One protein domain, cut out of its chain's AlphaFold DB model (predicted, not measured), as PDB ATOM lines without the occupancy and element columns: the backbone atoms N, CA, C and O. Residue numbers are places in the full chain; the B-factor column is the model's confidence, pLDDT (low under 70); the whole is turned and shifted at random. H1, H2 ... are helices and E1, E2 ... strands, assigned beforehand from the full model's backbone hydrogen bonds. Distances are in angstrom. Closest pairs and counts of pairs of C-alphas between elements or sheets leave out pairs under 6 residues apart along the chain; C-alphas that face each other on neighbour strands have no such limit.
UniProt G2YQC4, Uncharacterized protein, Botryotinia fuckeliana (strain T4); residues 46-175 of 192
ATOM      1  N   ILE A  46      -7.334 -59.582  34.795       86.25
ATOM      2  CA  ILE A  46      -6.852 -58.727  35.886       86.25
ATOM      3  C   ILE A  46      -7.662 -57.430  35.907       86.25
ATOM      4  O   ILE A  46      -7.795 -56.746  34.892       86.25
ATOM      5  N   THR A  47      -8.225 -57.105  37.066       90.94
ATOM      6  CA  THR A  47      -8.953 -55.852  37.275       90.94
ATOM      7  C   THR A  47      -7.979 -54.725  37.598       90.94
ATOM      8  O   THR A  47      -6.869 -54.974  38.081       90.94
ATOM      9  N   LEU A  48      -8.404 -53.477  37.384       92.12
ATOM     10  CA  LEU A  48      -7.632 -52.291  37.763       92.12
ATOM     11  C   LEU A  48      -7.198 -52.358  39.232       92.12
ATOM     12  O   LEU A  48      -6.025 -52.191  39.563       92.12
ATOM     13  N   GLN A  49      -8.145 -52.695  40.104       91.62
ATOM     14  CA  GLN A  49      -7.903 -52.841  41.529       91.62
ATOM     15  C   GLN A  49      -6.841 -53.907  41.831       91.62
ATOM     16  O   GLN A  49      -5.923 -53.640  42.604       91.62
ATOM     17  N   GLN A  50      -6.935 -55.095  41.223       89.69
ATOM     18  CA  GLN A  50      -5.972 -56.171  41.465       89.69
ATOM     19  C   GLN A  50      -4.572 -55.789  40.975       89.69
ATOM     20  O   GLN A  50      -3.596 -56.026  41.682       89.69
ATOM     21  N   ALA A  51      -4.468 -55.155  39.804       91.94
ATOM     22  CA  ALA A  51      -3.194 -54.681  39.272       91.94
ATOM     23  C   ALA A  51      -2.540 -53.650  40.204       91.94
ATOM     24  O   ALA A  51      -1.347 -53.748  40.498       91.94
ATOM     25  N   CYS A  52      -3.318 -52.691  40.716       93.56
ATOM     26  CA  CYS A  52      -2.826 -51.719  41.685       93.56
ATOM     27  C   CYS A  52      -2.416 -52.382  43.005       93.56
ATOM     28  O   CYS A  52      -1.343 -52.071  43.509       93.56
ATOM     29  N   LEU A  53      -3.213 -53.308  43.549       90.06
ATOM     30  CA  LEU A  53      -2.874 -54.014  44.790       90.06
ATOM     31  C   LEU A  53      -1.579 -54.818  44.651       90.06
ATOM     32  O   LEU A  53      -0.680 -54.632  45.466       90.06
ATOM     33  N   ASN A  54      -1.435 -55.609  43.585       89.62
ATOM     34  CA  ASN A  54      -0.205 -56.352  43.316       89.62
ATOM     35  C   ASN A  54       1.005 -55.418  43.183       89.62
ATOM     36  O   ASN A  54       2.086 -55.710  43.694       89.62
ATOM     37  N   ALA A  55       0.838 -54.290  42.484       90.06
ATOM     38  CA  ALA A  55       1.911 -53.321  42.306       90.06
ATOM     39  C   ALA A  55       2.340 -52.716  43.647       90.06
ATOM     40  O   ALA A  55       3.530 -52.623  43.941       90.06
ATOM     41  N   ILE A  56       1.355 -52.349  44.463       88.06
ATOM     42  CA  ILE A  56       1.543 -51.775  45.786       88.06
ATOM     43  C   ILE A  56       2.239 -52.786  46.717       88.06
ATOM     44  O   ILE A  56       3.226 -52.426  47.350       88.06
ATOM     45  N   GLU A  57       1.814 -54.055  46.750       87.06
ATOM     46  CA  GLU A  57       2.421 -55.124  47.574       87.06
ATOM     47  C   GLU A  57       3.920 -55.339  47.313       87.06
ATOM     48  O   GLU A  57       4.641 -55.843  48.175       87.06
ATOM     49  N   ARG A  58       4.410 -54.949  46.133       84.44
ATOM     50  CA  ARG A  58       5.824 -55.066  45.758       84.44
ATOM     51  C   ARG A  58       6.662 -53.841  46.108       84.44
ATOM     52  O   ARG A  58       7.873 -53.888  45.882       84.44
ATOM     53  N   PHE A  59       6.057 -52.771  46.627       83.56
ATOM     54  CA  PHE A  59       6.766 -51.541  46.980       83.56
ATOM     55  C   PHE A  59       7.962 -51.837  47.860       83.56
ATOM     56  O   PHE A  59       7.864 -52.588  48.829       83.56
ATOM     57  N   SER A  60       9.093 -51.207  47.555       75.50
ATOM     58  CA  SER A  60      10.267 -51.363  48.397       75.50
ATOM     59  C   SER A  60      10.177 -50.398  49.578       75.50
ATOM     60  O   SER A  60      10.316 -49.184  49.380       75.50
ATOM     61  N   PRO A  61      10.069 -50.882  50.834       74.31
ATOM     62  CA  PRO A  61      10.079 -49.993  51.994       74.31
ATOM     63  C   PRO A  61      11.352 -49.141  52.031       74.31
ATOM     64  O   PRO A  61      11.330 -47.993  52.465       74.31
ATOM     65  N   SER A  62      12.464 -49.666  51.507       69.31
ATOM     66  CA  SER A  62      13.744 -48.961  51.449       69.31
ATOM     67  C   SER A  62      13.733 -47.728  50.531       69.31
ATOM     68  O   SER A  62      14.400 -46.737  50.838       69.31
ATOM     69  N   VAL A  63      12.959 -47.753  49.439       67.75
ATOM     70  CA  VAL A  63      12.807 -46.612  48.516       67.75
ATOM     71  C   VAL A  63      11.959 -45.522  49.163       67.75
ATOM     72  O   VAL A  63      12.323 -44.344  49.102       67.75
ATOM     73  N   LEU A  64      10.897 -45.926  49.863       69.12
ATOM     74  CA  LEU A  64      10.035 -45.038  50.639       69.12
ATOM     75  C   LEU A  64      10.808 -44.338  51.774       69.12
ATOM     76  O   LEU A  64      10.656 -43.134  51.971       69.12
ATOM     77  N   HIS A  65      11.708 -45.051  52.462       65.38
ATOM     78  CA  HIS A  65      12.528 -44.492  53.545       65.38
ATOM     79  C   HIS A  65      13.625 -43.536  53.055       65.38
ATOM     80  O   HIS A  65      13.794 -42.458  53.625       65.38
ATOM     81  N   ARG A  66      14.367 -43.881  51.990       57.22
ATOM     82  CA  ARG A  66      15.469 -43.029  51.482       57.22
ATOM     83  C   ARG A  66      15.000 -41.687  50.939       57.22
ATOM     84  O   ARG A  66      15.781 -40.743  50.903       57.22
ATOM     85  N   ARG A  67      13.758 -41.619  50.468       55.72
ATOM     86  CA  ARG A  67      13.183 -40.410  49.870       55.72
ATOM     87  C   ARG A  67      12.386 -39.567  50.871       55.72
ATOM     88  O   ARG A  67      11.959 -38.474  50.519       55.72
ATOM     89  N   SER A  68      12.257 -40.040  52.114       54.59
ATOM     90  CA  SER A  68      11.632 -39.324  53.238       54.59
ATOM     91  C   SER A  68      12.579 -38.306  53.907       54.59
ATOM     92  O   SER A  68      12.155 -37.490  54.717       54.59
ATOM     93  N   THR A  69      13.880 -38.317  53.579       45.47
ATOM     94  CA  THR A  69      14.918 -37.535  54.284       45.47
ATOM     95  C   THR A  69      15.409 -36.273  53.564       45.47
ATOM     96  O   THR A  69      16.377 -35.663  54.016       45.47
ATOM     97  N   SER A  70      14.763 -35.814  52.482       45.72
ATOM     98  CA  SER A  70      15.108 -34.503  51.906       45.72
ATOM     99  C   SER A  70      14.341 -33.387  52.615       45.72
ATOM    100  O   SER A  70      13.180 -33.111  52.329       45.72
ATOM    101  N   SER A  71      15.028 -32.737  53.547       43.34
ATOM    102  CA  SER A  71      14.631 -31.573  54.341       43.34
ATOM    103  C   SER A  71      14.423 -30.274  53.538       43.34
ATOM    104  O   SER A  71      14.749 -29.192  54.024       43.34
ATOM    105  N   ASN A  72      13.863 -30.329  52.324       39.91
ATOM    106  CA  ASN A  72      13.531 -29.121  51.568       39.91
ATOM    107  C   ASN A  72      12.073 -28.704  51.785       39.91
ATOM    108  O   ASN A  72      11.142 -29.108  51.094       39.91
ATOM    109  N   ILE A  73      11.939 -27.840  52.785       46.94
ATOM    110  CA  ILE A  73      10.842 -26.915  53.067       46.94
ATOM    111  C   ILE A  73      10.367 -26.250  51.757       46.94
ATOM    112  O   ILE A  73      11.097 -25.434  51.206       46.94
ATOM    113  N   SER A  74       9.177 -26.588  51.235       38.41
ATOM    114  CA  SER A  74       8.323 -25.650  50.455       38.41
ATOM    115  C   SER A  74       7.041 -26.244  49.855       38.41
ATOM    116  O   SER A  74       6.152 -25.471  49.496       38.41
ATOM    117  N   CYS A  75       6.862 -27.562  49.757       38.06
ATOM    118  CA  CYS A  75       5.585 -28.123  49.306       38.06
ATOM    119  C   CYS A  75       4.710 -28.500  50.507       38.06
ATOM    120  O   CYS A  75       5.201 -28.974  51.525       38.06
ATOM    121  N   LYS A  76       3.406 -28.229  50.407       41.38
ATOM    122  CA  LYS A  76       2.382 -28.502  51.426       41.38
ATOM    123  C   LYS A  76       2.140 -30.015  51.587       41.38
ATOM    124  O   LYS A  76       1.024 -30.478  51.374       41.38
ATOM    125  N   SER A  77       3.168 -30.796  51.896       45.22
ATOM    126  CA  SER A  77       3.016 -32.188  52.308       45.22
ATOM    127  C   SER A  77       2.287 -32.200  53.649       45.22
ATOM    128  O   SER A  77       2.673 -31.484  54.577       45.22
ATOM    129  N   SER A  78       1.212 -32.988  53.747       45.22
ATOM    130  CA  SER A  78       0.503 -33.197  55.012       45.22
ATOM    131  C   SER A  78       1.519 -33.547  56.113       45.22
ATOM    132  O   SER A  78       2.400 -34.382  55.881       45.22
ATOM    133  N   PRO A  79       1.414 -32.954  57.315       46.25
ATOM    134  CA  PRO A  79       2.506 -32.888  58.294       46.25
ATOM    135  C   PRO A  79       2.918 -34.228  58.934       46.25
ATOM    136  O   PRO A  79       3.765 -34.231  59.819       46.25
ATOM    137  N   ASN A  80       2.365 -35.370  58.510       52.06
ATOM    138  CA  ASN A  80       2.429 -36.613  59.284       52.06
ATOM    139  C   ASN A  80       3.155 -37.804  58.636       52.06
ATOM    140  O   ASN A  80       3.330 -38.806  59.323       52.06
ATOM    141  N   TRP A  81       3.576 -37.752  57.365       63.94
ATOM    142  CA  TRP A  81       4.239 -38.918  56.737       63.94
ATOM    143  C   TRP A  81       5.598 -38.621  56.088       63.94
ATOM    144  O   TRP A  81       6.397 -39.537  55.940       63.94
ATOM    145  N   GLY A  82       5.892 -37.367  55.718       67.50
ATOM    146  CA  GLY A  82       7.215 -36.948  55.218       67.50
ATOM    147  C   GLY A  82       7.623 -37.470  53.829       67.50
ATOM    148  O   GLY A  82       8.591 -36.973  53.263       67.50
ATOM    149  N   ILE A  83       6.878 -38.416  53.246       74.81
ATOM    150  CA  ILE A  83       7.153 -38.977  51.916       74.81
ATOM    151  C   ILE A  83       6.422 -38.161  50.839       74.81
ATOM    152  O   ILE A  83       5.195 -38.061  50.900       74.81
ATOM    153  N   PRO A  84       7.128 -37.612  49.832       82.00
ATOM    154  CA  PRO A  84       6.493 -36.907  48.719       82.00
ATOM    155  C   PRO A  84       5.587 -37.810  47.862       82.00
ATOM    156  O   PRO A  84       5.932 -38.959  47.592       82.00
ATOM    157  N   GLU A  85       4.481 -37.260  47.347       83.94
ATOM    158  CA  GLU A  85       3.533 -37.943  46.436       83.94
ATOM    159  C   GLU A  85       4.239 -38.569  45.216       83.94
ATOM    160  O   GLU A  85       3.994 -39.725  44.877       83.94
ATOM    161  N   ALA A  86       5.226 -37.861  44.653       84.75
ATOM    162  CA  ALA A  86       6.042 -38.317  43.524       84.75
ATOM    163  C   ALA A  86       6.778 -39.648  43.779       84.75
ATOM    164  O   ALA A  86       7.062 -40.396  42.848       84.75
ATOM    165  N   VAL A  87       7.081 -39.980  45.038       85.44
ATOM    166  CA  VAL A  87       7.707 -41.266  45.376       85.44
ATOM    167  C   VAL A  87       6.736 -42.420  45.154       85.44
ATOM    168  O   VAL A  87       7.126 -43.454  44.615       85.44
ATOM    169  N   PHE A  88       5.475 -42.238  45.546       87.88
ATOM    170  CA  PHE A  88       4.431 -43.232  45.326       87.88
ATOM    171  C   PHE A  88       4.099 -43.357  43.839       87.88
ATOM    172  O   PHE A  88       3.920 -44.472  43.357       87.88
ATOM    173  N   GLN A  89       4.087 -42.241  43.102       91.00
ATOM    174  CA  GLN A  89       3.931 -42.255  41.645       91.00
ATOM    175  C   GLN A  89       5.038 -43.073  40.964       91.00
ATOM    176  O   GLN A  89       4.736 -43.958  40.162       91.00
ATOM    177  N   ASP A  90       6.306 -42.846  41.321       88.06
ATOM    178  CA  ASP A  90       7.440 -43.592  40.762       88.06
ATOM    179  C   ASP A  90       7.342 -45.104  41.025       88.06
ATOM    180  O   ASP A  90       7.545 -45.907  40.107       88.06
ATOM    181  N   GLU A  91       7.025 -45.501  42.263       88.62
ATOM    182  CA  GLU A  91       6.900 -46.913  42.643       88.62
ATOM    183  C   GLU A  91       5.693 -47.570  41.953       88.62
ATOM    184  O   GLU A  91       5.858 -48.631  41.342       88.62
ATOM    185  N   ILE A  92       4.514 -46.919  41.944       91.44
ATOM    186  CA  ILE A  92       3.345 -47.401  41.183       91.44
ATOM    187  C   ILE A  92       3.732 -47.607  39.728       91.44
ATOM    188  O   ILE A  92       3.507 -48.688  39.193       91.44
ATOM    189  N   TYR A  93       4.346 -46.622  39.078       90.75
ATOM    190  CA  TYR A  93       4.694 -46.736  37.667       90.75
ATOM    191  C   TYR A  93       5.639 -47.912  37.386       90.75
ATOM    192  O   TYR A  93       5.514 -48.595  36.365       90.75
ATOM    193  N   CYS A  94       6.605 -48.163  38.273       85.62
ATOM    194  CA  CYS A  94       7.536 -49.278  38.128       85.62
ATOM    195  C   CYS A  94       6.832 -50.632  38.217       85.62
ATOM    196  O   CYS A  94       6.993 -51.456  37.310       85.62
ATOM    197  N   TYR A  95       6.042 -50.852  39.266       87.06
ATOM    198  CA  TYR A  95       5.416 -52.150  39.494       87.06
ATOM    199  C   TYR A  95       4.164 -52.367  38.646       87.06
ATOM    200  O   TYR A  95       3.953 -53.475  38.167       87.06
ATOM    201  N   LEU A  96       3.406 -51.320  38.330       89.50
ATOM    202  CA  LEU A  96       2.281 -51.412  37.402       89.50
ATOM    203  C   LEU A  96       2.757 -51.778  35.991       89.50
ATOM    204  O   LEU A  96       2.131 -52.588  35.317       89.50
ATOM    205  N   ASN A  97       3.907 -51.255  35.552       85.50
ATOM    206  CA  ASN A  97       4.503 -51.672  34.283       85.50
ATOM    207  C   ASN A  97       4.870 -53.167  34.274       85.50
ATOM    208  O   ASN A  97       4.806 -53.797  33.221       85.50
ATOM    209  N   TYR A  98       5.274 -53.722  35.418       82.38
ATOM    210  CA  TYR A  98       5.552 -55.151  35.559       82.38
ATOM    211  C   TYR A  98       4.261 -55.983  35.555       82.38
ATOM    212  O   TYR A  98       4.148 -56.917  34.763       82.38
ATOM    213  N   GLU A  99       3.274 -55.602  36.371       85.88
ATOM    214  CA  GLU A  99       1.980 -56.294  36.497       85.88
ATOM    215  C   GLU A  99       1.173 -56.278  35.196       85.88
ATOM    216  O   GLU A  99       0.511 -57.251  34.855       85.88
ATOM    217  N   LEU A 100       1.266 -55.194  34.425       85.69
ATOM    218  CA  LEU A 100       0.580 -55.060  33.143       85.69
ATOM    219  C   LEU A 100       1.424 -55.535  31.959       85.69
ATOM    220  O   LEU A 100       1.150 -55.150  30.827       85.69
ATOM    221  N   HIS A 101       2.472 -56.325  32.201       81.31
ATOM    222  CA  HIS A 101       3.326 -56.901  31.160       81.31
ATOM    223  C   HIS A 101       3.796 -55.877  30.109       81.31
ATOM    224  O   HIS A 101       3.822 -56.155  28.913       81.31
ATOM    225  N   ASN A 102       4.190 -54.680  30.554       73.94
ATOM    226  CA  ASN A 102       4.619 -53.556  29.716       73.94
ATOM    227  C   ASN A 102       3.542 -52.959  28.790       73.94
ATOM    228  O   ASN A 102       3.897 -52.336  27.784       73.94
ATOM    229  N   LEU A 103       2.250 -53.089  29.121       81.75
ATOM    230  CA  LEU A 103       1.214 -52.286  28.465       81.75
ATOM    231  C   LEU A 103       1.567 -50.785  28.528       81.75
ATOM    232  O   LEU A 103       2.170 -50.331  29.508       81.75
ATOM    233  N   PRO A 104       1.201 -49.988  27.505       84.25
ATOM    234  CA  PRO A 104       1.473 -48.557  27.509       84.25
ATOM    235  C   PRO A 104       0.769 -47.847  28.673       84.25
ATOM    236  O   PRO A 104      -0.458 -47.734  28.698       84.25
ATOM    237  N   ILE A 105       1.571 -47.352  29.615       89.88
ATOM    238  CA  ILE A 105       1.145 -46.481  30.714       89.88
ATOM    239  C   ILE A 105       1.675 -45.083  30.411       89.88
ATOM    240  O   ILE A 105       2.890 -44.892  30.284       89.88
ATOM    241  N   LEU A 106       0.768 -44.122  30.282       91.31
ATOM    242  CA  LEU A 106       1.078 -42.712  30.086       91.31
ATOM    243  C   LEU A 106       1.010 -42.013  31.441       91.31
ATOM    244  O   LEU A 106      -0.038 -42.023  32.078       91.31
ATOM    245  N   SER A 107       2.128 -41.448  31.889       92.50
ATOM    246  CA  SER A 107       2.193 -40.644  33.109       92.50
ATOM    247  C   SER A 107       1.758 -39.211  32.840       92.50
ATOM    248  O   SER A 107       2.104 -38.674  31.785       92.50
ATOM    249  N   GLU A 108       1.109 -38.577  33.814       91.44
ATOM    250  CA  GLU A 108       0.721 -37.165  33.765       91.44
ATOM    251  C   GLU A 108      -0.094 -36.862  32.491       91.44
ATOM    252  O   GLU A 108       0.162 -35.902  31.759       91.44
ATOM    253  N   TYR A 109      -1.054 -37.740  32.192       92.62
ATOM    254  CA  TYR A 109      -1.828 -37.723  30.957       92.62
ATOM    255  C   TYR A 109      -2.924 -36.661  30.998       92.62
ATOM    256  O   TYR A 109      -3.630 -36.503  31.992       92.62
ATOM    257  N   ALA A 110      -3.115 -35.958  29.887       92.50
ATOM    258  CA  ALA A 110      -4.188 -34.992  29.735       92.50
ATOM    259  C   ALA A 110      -4.788 -35.106  28.332       92.50
ATOM    260  O   ALA A 110      -4.095 -34.886  27.341       92.50
ATOM    261  N   GLU A 111      -6.081 -35.421  28.256       89.69
ATOM    262  CA  GLU A 111      -6.829 -35.409  26.989       89.69
ATOM    263  C   GLU A 111      -7.089 -33.972  26.510       89.69
ATOM    264  O   GLU A 111      -7.172 -33.677  25.321       89.69
ATOM    265  N   THR A 112      -7.214 -33.044  27.461       89.94
ATOM    266  CA  THR A 112      -7.506 -31.631  27.204       89.94
ATOM    267  C   THR A 112      -6.546 -30.738  27.986       89.94
ATOM    268  O   THR A 112      -5.756 -31.210  28.795       89.94
ATOM    269  N   LYS A 113      -6.629 -29.417  27.796       86.56
ATOM    270  CA  LYS A 113      -5.855 -28.459  28.606       86.56
ATOM    271  C   LYS A 113      -6.343 -28.351  30.058       86.56
ATOM    272  O   LYS A 113      -5.670 -27.702  30.855       86.56
ATOM    273  N   ASP A 114      -7.504 -28.922  30.387       84.00
ATOM    274  CA  ASP A 114      -8.083 -28.862  31.727       84.00
ATOM    275  C   ASP A 114      -8.019 -30.223  32.431       84.00
ATOM    276  O   ASP A 114      -8.760 -31.155  32.113       84.00
ATOM    277  N   GLY A 115      -7.146 -30.303  33.434       86.69
ATOM    278  CA  GLY A 115      -6.914 -31.505  34.230       86.69
ATOM    279  C   GLY A 115      -5.807 -32.397  33.673       86.69
ATOM    280  O   GLY A 115      -5.435 -32.310  32.505       86.69
ATOM    281  N   ARG A 116      -5.260 -33.241  34.548       93.69
ATOM    282  CA  ARG A 116      -4.183 -34.172  34.231       93.69
ATOM    283  C   ARG A 116      -4.237 -35.332  35.215       93.69
ATOM    284  O   ARG A 116      -4.161 -35.083  36.411       93.69
ATOM    285  N   ILE A 117      -4.403 -36.543  34.703       94.69
ATOM    286  CA  ILE A 117      -4.448 -37.767  35.502       94.69
ATOM    287  C   ILE A 117      -3.037 -38.325  35.665       94.69
ATOM    288  O   ILE A 117      -2.248 -38.292  34.715       94.69
ATOM    289  N   ASP A 118      -2.715 -38.848  36.846       95.56
ATOM    290  CA  ASP A 118      -1.351 -39.312  37.126       95.56
ATOM    291  C   ASP A 118      -0.942 -40.465  36.212       95.56
ATOM    292  O   ASP A 118       0.162 -40.443  35.666       95.56
ATOM    293  N   PHE A 119      -1.834 -41.436  35.978       96.50
ATOM    294  CA  PHE A 119      -1.610 -42.485  34.985       96.50
ATOM    295  C   PHE A 119      -2.849 -42.814  34.155       96.50
ATOM    296  O   PHE A 119      -3.956 -42.963  34.672       96.50
ATOM    297  N   PHE A 120      -2.618 -43.026  32.859       95.00
ATOM    298  CA  PHE A 120      -3.589 -43.581  31.923       95.00
ATOM    299  C   PHE A 120      -3.043 -44.856  31.265       95.00
ATOM    300  O   PHE A 120      -1.979 -44.843  30.637       95.00
ATOM    301  N   VAL A 121      -3.771 -45.968  31.397       92.56
ATOM    302  CA  VAL A 121      -3.424 -47.259  30.780       92.56
ATOM    303  C   VAL A 121      -4.150 -47.376  29.445       92.56
ATOM    304  O   VAL A 121      -5.307 -47.786  29.398       92.56
ATOM    305  N   PHE A 122      -3.471 -47.047  28.345       84.75
ATOM    306  CA  PHE A 122      -4.107 -46.848  27.034       84.75
ATOM    307  C   PHE A 122      -4.917 -48.061  26.548       84.75
ATOM    308  O   PHE A 122      -6.057 -47.921  26.121       84.75
ATOM    309  N   GLY A 123      -4.353 -49.271  26.650       83.38
ATOM    310  CA  GLY A 123      -5.002 -50.490  26.148       83.38
ATOM    311  C   GLY A 123      -6.215 -50.953  26.963       83.38
ATOM    312  O   GLY A 123      -7.050 -51.675  26.435       83.38
ATOM    313  N   LYS A 124      -6.310 -50.543  28.233       88.38
ATOM    314  CA  LYS A 124      -7.403 -50.904  29.153       88.38
ATOM    315  C   LYS A 124      -8.326 -49.726  29.469       88.38
ATOM    316  O   LYS A 124      -9.321 -49.902  30.158       88.38
ATOM    317  N   LYS A 125      -7.970 -48.525  29.004       91.62
ATOM    318  CA  LYS A 125      -8.654 -47.265  29.298       91.62
ATOM    319  C   LYS A 125      -8.845 -47.010  30.798       91.62
ATOM    320  O   LYS A 125      -9.876 -46.498  31.228       91.62
ATOM    321  N   TRP A 126      -7.843 -47.368  31.599       95.06
ATOM    322  CA  TRP A 126      -7.881 -47.158  33.047       95.06
ATOM    323  C   TRP A 126      -7.259 -45.833  33.447       95.06
ATOM    324  O   TRP A 126      -6.186 -45.479  32.953       95.06
ATOM    325  N   GLY A 127      -7.911 -45.147  34.380       95.56
ATOM    326  CA  GLY A 127      -7.387 -43.959  35.041       95.56
ATOM    327  C   GLY A 127      -6.914 -44.251  36.463       95.56
ATOM    328  O   GLY A 127      -7.613 -44.912  37.227       95.56
ATOM    329  N   ILE A 128      -5.741 -43.752  36.841       96.38
ATOM    330  CA  ILE A 128      -5.213 -43.895  38.203       96.38
ATOM    331  C   ILE A 128      -4.773 -42.523  38.697       96.38
ATOM    332  O   ILE A 128      -3.942 -41.883  38.057       96.38
ATOM    333  N   GLU A 129      -5.305 -42.107  39.843       94.69
ATOM    334  CA  GLU A 129      -4.871 -40.907  40.566       94.69
ATOM    335  C   GLU A 129      -4.200 -41.325  41.879       94.69
ATOM    336  O   GLU A 129      -4.688 -42.217  42.579       94.69
ATOM    337  N   ILE A 130      -3.093 -40.687  42.235       92.88
ATOM    338  CA  ILE A 130      -2.320 -40.961  43.442       92.88
ATOM    339  C   ILE A 130      -2.361 -39.737  44.337       92.88
ATOM    340  O   ILE A 130      -2.019 -38.633  43.933       92.88
ATOM    341  N   LEU A 131      -2.743 -39.948  45.591       89.62
ATOM    342  CA  LEU A 131      -2.809 -38.895  46.591       89.62
ATOM    343  C   LEU A 131      -1.910 -39.222  47.773       89.62
ATOM    344  O   LEU A 131      -1.944 -40.333  48.298       89.62
ATOM    345  N   GLN A 132      -1.180 -38.219  48.249       85.88
ATOM    346  CA  GLN A 132      -0.589 -38.203  49.584       85.88
ATOM    347  C   GLN A 132      -1.277 -37.113  50.395       85.88
ATOM    348  O   GLN A 132      -0.816 -35.979  50.454       85.88
ATOM    349  N   SER A 133      -2.447 -37.404  50.961       71.31
ATOM    350  CA  SER A 133      -3.217 -36.349  51.625       71.31
ATOM    351  C   SER A 133      -3.782 -36.759  52.968       71.31
ATOM    352  O   SER A 133      -3.658 -35.983  53.918       71.31
ATOM    353  N   GLY A 134      -4.362 -37.958  53.078       68.25
ATOM    354  CA  GLY A 134      -5.038 -38.378  54.311       68.25
ATOM    355  C   GLY A 134      -6.170 -37.441  54.762       68.25
ATOM    356  O   GLY A 134      -6.656 -37.599  55.876       68.25
ATOM    357  N   ASP A 135      -6.570 -36.478  53.922       77.56
ATOM    358  CA  ASP A 135      -7.625 -35.494  54.157       77.56
ATOM    359  C   ASP A 135      -8.853 -35.820  53.295       77.56
ATOM    360  O   ASP A 135      -8.736 -36.154  52.113       77.56
ATOM    361  N   ASN A 136     -10.042 -35.705  53.895       76.56
ATOM    362  CA  ASN A 136     -11.304 -36.004  53.217       76.56
ATOM    363  C   ASN A 136     -11.606 -34.981  52.111       76.56
ATOM    364  O   ASN A 136     -12.130 -35.368  51.071       76.56
ATOM    365  N   GLY A 137     -11.265 -33.700  52.313       82.94
ATOM    366  CA  GLY A 137     -11.564 -32.638  51.351       82.94
ATOM    367  C   GLY A 137     -10.812 -32.823  50.035       82.94
ATOM    368  O   GLY A 137     -11.415 -32.792  48.964       82.94
ATOM    369  N   ARG A 138      -9.505 -33.100  50.108       83.19
ATOM    370  CA  ARG A 138      -8.695 -33.401  48.917       83.19
ATOM    371  C   ARG A 138      -9.126 -34.697  48.228       83.19
ATOM    372  O   ARG A 138      -9.153 -34.746  47.001       83.19
ATOM    373  N   LEU A 139      -9.490 -35.734  48.984       84.88
ATOM    374  CA  LEU A 139     -10.004 -36.974  48.394       84.88
ATOM    375  C   LEU A 139     -11.314 -36.734  47.623       84.88
ATOM    376  O   LEU A 139     -11.446 -37.193  46.490       84.88
ATOM    377  N   GLU A 140     -12.250 -35.984  48.207       86.94
ATOM    378  CA  GLU A 140     -13.528 -35.629  47.577       86.94
ATOM    379  C   GLU A 140     -13.326 -34.755  46.331       86.94
ATOM    380  O   GLU A 140     -13.933 -35.010  45.292       86.94
ATOM    381  N   GLU A 141     -12.415 -33.779  46.385       89.12
ATOM    382  CA  GLU A 141     -12.071 -32.940  45.232       89.12
ATOM    383  C   GLU A 141     -11.615 -33.779  44.030       89.12
ATOM    384  O   GLU A 141     -12.078 -33.562  42.907       89.12
ATOM    385  N   HIS A 142     -10.723 -34.748  44.253       89.94
ATOM    386  CA  HIS A 142     -10.237 -35.623  43.187       89.94
ATOM    387  C   HIS A 142     -11.305 -36.624  42.735       89.94
ATOM    388  O   HIS A 142     -11.465 -36.824  41.532       89.94
ATOM    389  N   ALA A 143     -12.098 -37.183  43.653       89.12
ATOM    390  CA  ALA A 143     -13.231 -38.042  43.305       89.12
ATOM    391  C   ALA A 143     -14.233 -37.329  42.383       89.12
ATOM    392  O   ALA A 143     -14.661 -37.888  41.371       89.12
ATOM    393  N   ASN A 144     -14.532 -36.058  42.659       90.31
ATOM    394  CA  ASN A 144     -15.433 -35.239  41.847       90.31
ATOM    395  C   ASN A 144     -14.931 -35.022  40.408       90.31
ATOM    396  O   ASN A 144     -15.728 -34.721  39.520       90.31
ATOM    397  N   ARG A 145     -13.630 -35.196  40.126       92.00
ATOM    398  CA  ARG A 145     -13.098 -35.111  38.752       92.00
ATOM    399  C   ARG A 145     -13.557 -36.285  37.886       92.00
ATOM    400  O   ARG A 145     -13.707 -36.101  36.679       92.00
ATOM    401  N   PHE A 146     -13.795 -37.448  38.491       90.56
ATOM    402  CA  PHE A 146     -14.238 -38.667  37.807       90.56
ATOM    403  C   PHE A 146     -15.764 -38.830  37.766       90.56
ATOM    404  O   PHE A 146     -16.280 -39.547  36.909       90.56
ATOM    405  N   GLN A 147     -16.491 -38.164  38.665       89.88
ATOM    406  CA  GLN A 147     -17.955 -38.170  38.671       89.88
ATOM    407  C   GLN A 147     -18.547 -37.492  37.428       89.88
ATOM    408  O   GLN A 147     -17.872 -36.739  36.724       89.88
ATOM    409  N   SER A 148     -19.837 -37.732  37.169       88.56
ATOM    410  CA  SER A 148     -20.536 -37.132  36.029       88.56
ATOM    411  C   SER A 148     -20.412 -35.602  36.022       88.56
ATOM    412  O   SER A 148     -20.587 -34.942  37.042       88.56
ATOM    413  N   GLY A 149     -20.057 -35.031  34.867       87.81
ATOM    414  CA  GLY A 149     -19.762 -33.598  34.723       87.81
ATOM    415  C   GLY A 149     -18.376 -33.158  35.226       87.81
ATOM    416  O   GLY A 149     -17.951 -32.033  34.928       87.81
ATOM    417  N   GLY A 150     -17.651 -34.042  35.914       90.38
ATOM    418  CA  GLY A 150     -16.262 -33.876  36.321       90.38
ATOM    419  C   GLY A 150     -15.295 -33.800  35.137       90.38
ATOM    420  O   GLY A 150     -15.615 -34.183  34.009       90.38
ATOM    421  N   LYS A 151     -14.096 -33.262  35.386       92.06
ATOM    422  CA  LYS A 151     -13.090 -32.993  34.343       92.06
ATOM    423  C   LYS A 151     -12.685 -34.246  33.568       92.06
ATOM    424  O   LYS A 151     -12.663 -34.210  32.345       92.06
ATOM    425  N   TYR A 152     -12.409 -35.342  34.271       92.38
ATOM    426  CA  TYR A 152     -11.960 -36.595  33.662       92.38
ATOM    427  C   TYR A 152     -13.125 -37.380  33.065       92.38
ATOM    428  O   TYR A 152     -12.976 -37.992  32.013       92.38
ATOM    429  N   HIS A 153     -14.317 -37.294  33.667       90.75
ATOM    430  CA  HIS A 153     -15.525 -37.875  33.078       90.75
ATOM    431  C   HIS A 153     -15.823 -37.295  31.689       90.75
ATOM    432  O   HIS A 153     -16.152 -38.029  30.760       90.75
ATOM    433  N   LYS A 154     -15.649 -35.977  31.525       92.56
ATOM    434  CA  LYS A 154     -15.839 -35.279  30.242       92.56
ATOM    435  C   LYS A 154     -14.903 -35.752  29.134       92.56
ATOM    436  O   LYS A 154     -15.220 -35.525  27.972       92.56
ATOM    437  N   TRP A 155     -13.777 -36.384  29.464       93.31
ATOM    438  CA  TRP A 155     -12.886 -36.933  28.445       93.31
ATOM    439  C   TRP A 155     -13.531 -38.116  27.716       93.31
ATOM    440  O   TRP A 155     -13.229 -38.334  26.552       93.31
ATOM    441  N   GLY A 156     -14.436 -38.867  28.357       91.00
ATOM    442  CA  GLY A 156     -15.156 -39.976  27.715       91.00
ATOM    443  C   GLY A 156     -14.269 -41.152  27.285       91.00
ATOM    444  O   GLY A 156     -14.717 -42.018  26.538       91.00
ATOM    445  N   ILE A 157     -13.014 -41.182  27.743       92.19
ATOM    446  CA  ILE A 157     -12.012 -42.192  27.376       92.19
ATOM    447  C   ILE A 157     -11.752 -43.223  28.474       92.19
ATOM    448  O   ILE A 157     -10.995 -44.150  28.226       92.19
ATOM    449  N   LEU A 158     -12.295 -43.040  29.682       91.81
ATOM    450  CA  LEU A 158     -12.045 -43.916  30.830       91.81
ATOM    451  C   LEU A 158     -13.141 -44.979  30.934       91.81
ATOM    452  O   LEU A 158     -14.321 -44.638  30.979       91.81
ATOM    453  N   GLU A 159     -12.747 -46.249  30.997       92.88
ATOM    454  CA  GLU A 159     -13.656 -47.381  31.250       92.88
ATOM    455  C   GLU A 159     -13.705 -47.757  32.735       92.88
ATOM    456  O   GLU A 159     -14.745 -48.185  33.226       92.88
ATOM    457  N   ASP A 160     -12.603 -47.554  33.459       94.00
ATOM    458  CA  ASP A 160     -12.513 -47.750  34.907       94.00
ATOM    459  C   ASP A 160     -11.499 -46.763  35.502       94.00
ATOM    460  O   ASP A 160     -10.600 -46.275  34.803       94.00
ATOM    461  N   TYR A 161     -11.632 -46.451  36.789       95.12
ATOM    462  CA  TYR A 161     -10.682 -45.601  37.490       95.12
ATOM    463  C   TYR A 161     -10.535 -45.954  38.969       95.12
ATOM    464  O   TYR A 161     -11.443 -46.478  39.614       95.12
ATOM    465  N   ILE A 162      -9.375 -45.608  39.528       94.44
ATOM    466  CA  ILE A 162      -9.086 -45.775  40.950       94.44
ATOM    467  C   ILE A 162      -8.291 -44.587  41.488       94.44
ATOM    468  O   ILE A 162      -7.416 -44.040  40.817       94.44
ATOM    469  N   ILE A 163      -8.592 -44.202  42.728       93.19
ATOM    470  CA  ILE A 163      -7.819 -43.216  43.484       93.19
ATOM    471  C   ILE A 163      -7.081 -43.951  44.599       93.19
ATOM    472  O   ILE A 163      -7.702 -44.569  45.466       93.19
ATOM    473  N   LEU A 164      -5.753 -43.879  44.582       92.44
ATOM    474  CA  LEU A 164      -4.874 -44.484  45.575       92.44
ATOM    475  C   LEU A 164      -4.432 -43.412  46.572       92.44
ATOM    476  O   LEU A 164      -3.573 -42.587  46.270       92.44
ATOM    477  N   ASN A 165      -5.020 -43.415  47.767       89.69
ATOM    478  CA  ASN A 165      -4.680 -42.459  48.821       89.69
ATOM    479  C   ASN A 165      -3.690 -43.070  49.821       89.69
ATOM    480  O   ASN A 165      -4.069 -43.860  50.686       89.69
ATOM    481  N   PHE A 166      -2.424 -42.671  49.723       87.19
ATOM    482  CA  PHE A 166      -1.371 -43.030  50.663       87.19
ATOM    483  C   PHE A 166      -1.357 -42.045  51.831       87.19
ATOM    484  O   PHE A 166      -1.101 -40.849  51.680       87.19
ATOM    485  N   CYS A 167      -1.623 -42.544  53.030       83.75
ATOM    486  CA  CYS A 167      -1.625 -41.731  54.238       83.75
ATOM    487  C   CYS A 167      -1.230 -42.558  55.459       83.75
ATOM    488  O   CYS A 167      -1.083 -43.780  55.384       83.75
ATOM    489  N   SER A 168      -1.042 -41.879  56.593       79.00
ATOM    490  CA  SER A 168      -0.791 -42.579  57.843       79.00
ATOM    491  C   SER A 168      -2.000 -43.383  58.282       79.00
ATOM    492  O   SER A 168      -3.140 -43.028  57.989       79.00
ATOM    493  N   LYS A 169      -1.761 -44.438  59.066       78.06
ATOM    494  CA  LYS A 169      -2.842 -45.216  59.678       78.06
ATOM    495  C   LYS A 169      -3.805 -44.325  60.476       78.06
ATOM    496  O   LYS A 169      -5.010 -44.455  60.332       78.06
ATOM    497  N   SER A 170      -3.271 -43.372  61.242       78.06
ATOM    498  CA  SER A 170      -4.078 -42.409  61.999       78.06
ATOM    499  C   SER A 170      -4.953 -41.520  61.113       78.06
ATOM    500  O   SER A 170      -6.092 -41.240  61.473       78.06
ATOM    501  N   SER A 171      -4.448 -41.094  59.952       79.56
ATOM    502  CA  SER A 171      -5.241 -40.353  58.969       79.56
ATOM    503  C   SER A 171      -6.301 -41.242  58.332       79.56
ATOM    504  O   SER A 171      -7.443 -40.813  58.226       79.56
ATOM    505  N   LEU A 172      -5.958 -42.483  57.973       78.56
ATOM    506  CA  LEU A 172      -6.894 -43.454  57.403       78.56
ATOM    507  C   LEU A 172      -8.074 -43.729  58.345       78.56
ATOM    508  O   LEU A 172      -9.215 -43.720  57.898       78.56
ATOM    509  N   ASP A 173      -7.808 -43.911  59.640       75.88
ATOM    510  CA  ASP A 173      -8.843 -44.141  60.657       75.88
ATOM    511  C   ASP A 173      -9.775 -42.920  60.829       75.88
ATOM    512  O   ASP A 173     -10.930 -43.062  61.230       75.88
ATOM    513  N   ALA A 174      -9.295 -41.715  60.501       74.44
ATOM    514  CA  ALA A 174     -10.069 -40.476  60.538       74.44
ATOM    515  C   ALA A 174     -10.831 -40.179  59.229       74.44
ATOM    516  O   ALA A 174     -11.657 -39.255  59.192       74.44
ATOM    517  N   LEU A 175     -10.579 -40.932  58.149       74.88
ATOM    518  CA  LEU A 175     -11.288 -40.754  56.884       74.88
ATOM    519  C   LEU A 175     -12.728 -41.253  57.013       74.88
ATOM    520  O   LEU A 175     -12.997 -42.401  57.364       74.88
TER     521      LEU A 175
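This is residues 46 to 175 of the 192 residues of an uncharacterized protein of Botryotinia fuckeliana (strain T4) (UniProt G2YQC4). A twisted sheet of four strands forms the core, with helices H1 and H3 over one face, set crosswise to each other, and helix H4 over the other face. Two short helices lie off the sheet: H2 beside the first half of H3, and H5 beyond the last residue of E4. The printed part has 130 residues with five named helices and four named strands, in the order H1 H2 H3 E1 E2 E3 H4 E4 H5; the sheet runs E1 E2 E3 E4 and is mixed. The class is mixed, helices and strands. The whole is compact, with a radius of gyration of the C-alphas of 14.9 A, and spans 39 by 32 by 28 A.

E1, residues 105 to 109, E2, residues 117 to 121, and E3, residues 126 to 131, form a meander, each strand the antiparallel neighbour of the one before, with hairpins E1 and E2, and E2 and E3. N 106 and O 120 are 2.9 A apart, and N 128 and O 119 are 2.9 A apart, both within hydrogen-bond range. E4, residues 160 to 165, is parallel to E3 at 13 degrees, with N 129 and O 162 at 3.0 A. E3, H4, residues 136 to 146, and E4 make a strand-helix-strand unit, two parallel neighbour strands with a helix between, its crossover right-handed. H4 is on the sheet at a height of 9.8 A, with the C-alphas of Ala 143 and Ile 163 the closest to E4, 7.5 A. H3, residues 85 to 99, is on the opposite face at a height of 8.8 A; it runs along the strands, at 3 degrees to E2 on the local plane. H1, residues 48 to 57, is on the same face as H3, at a height of 10.0 A. H1 and H3 touch, closest at the C-alphas of Ala 55 and Tyr 95, 4.6 A, and are only just about perpendicular at 72 degrees. H2, residues 61 to 66, is close to H3 but not clearly touching, with the C-alphas of Leu 64 and Val 87 at 6.9 A. H5, residues 169 to 174, is not on the sheet and is apart from H4. Each O i to N i+4 pair is within hydrogen-bond range in H1, H2, H3 and H5, and 5 of 7 are in H4.

H1 begins at C-alpha 48, (-7.632, -52.291, 37.763). H3 is 20.9 A long, E4 16.8 A, E3 16.7 A, H4 15.9 A and H1 14.3 A. H5 ends at C-alpha 174, (-10.069, -40.476, 60.538).

The C-alphas of Ser 71 and Gly 156, the two farthest apart, are 40.8 A apart. The printed part has no cut. The links H2 to H3 and H4 to E4 are long. Residues 62 to 82 and residue 134 have pLDDT under 70.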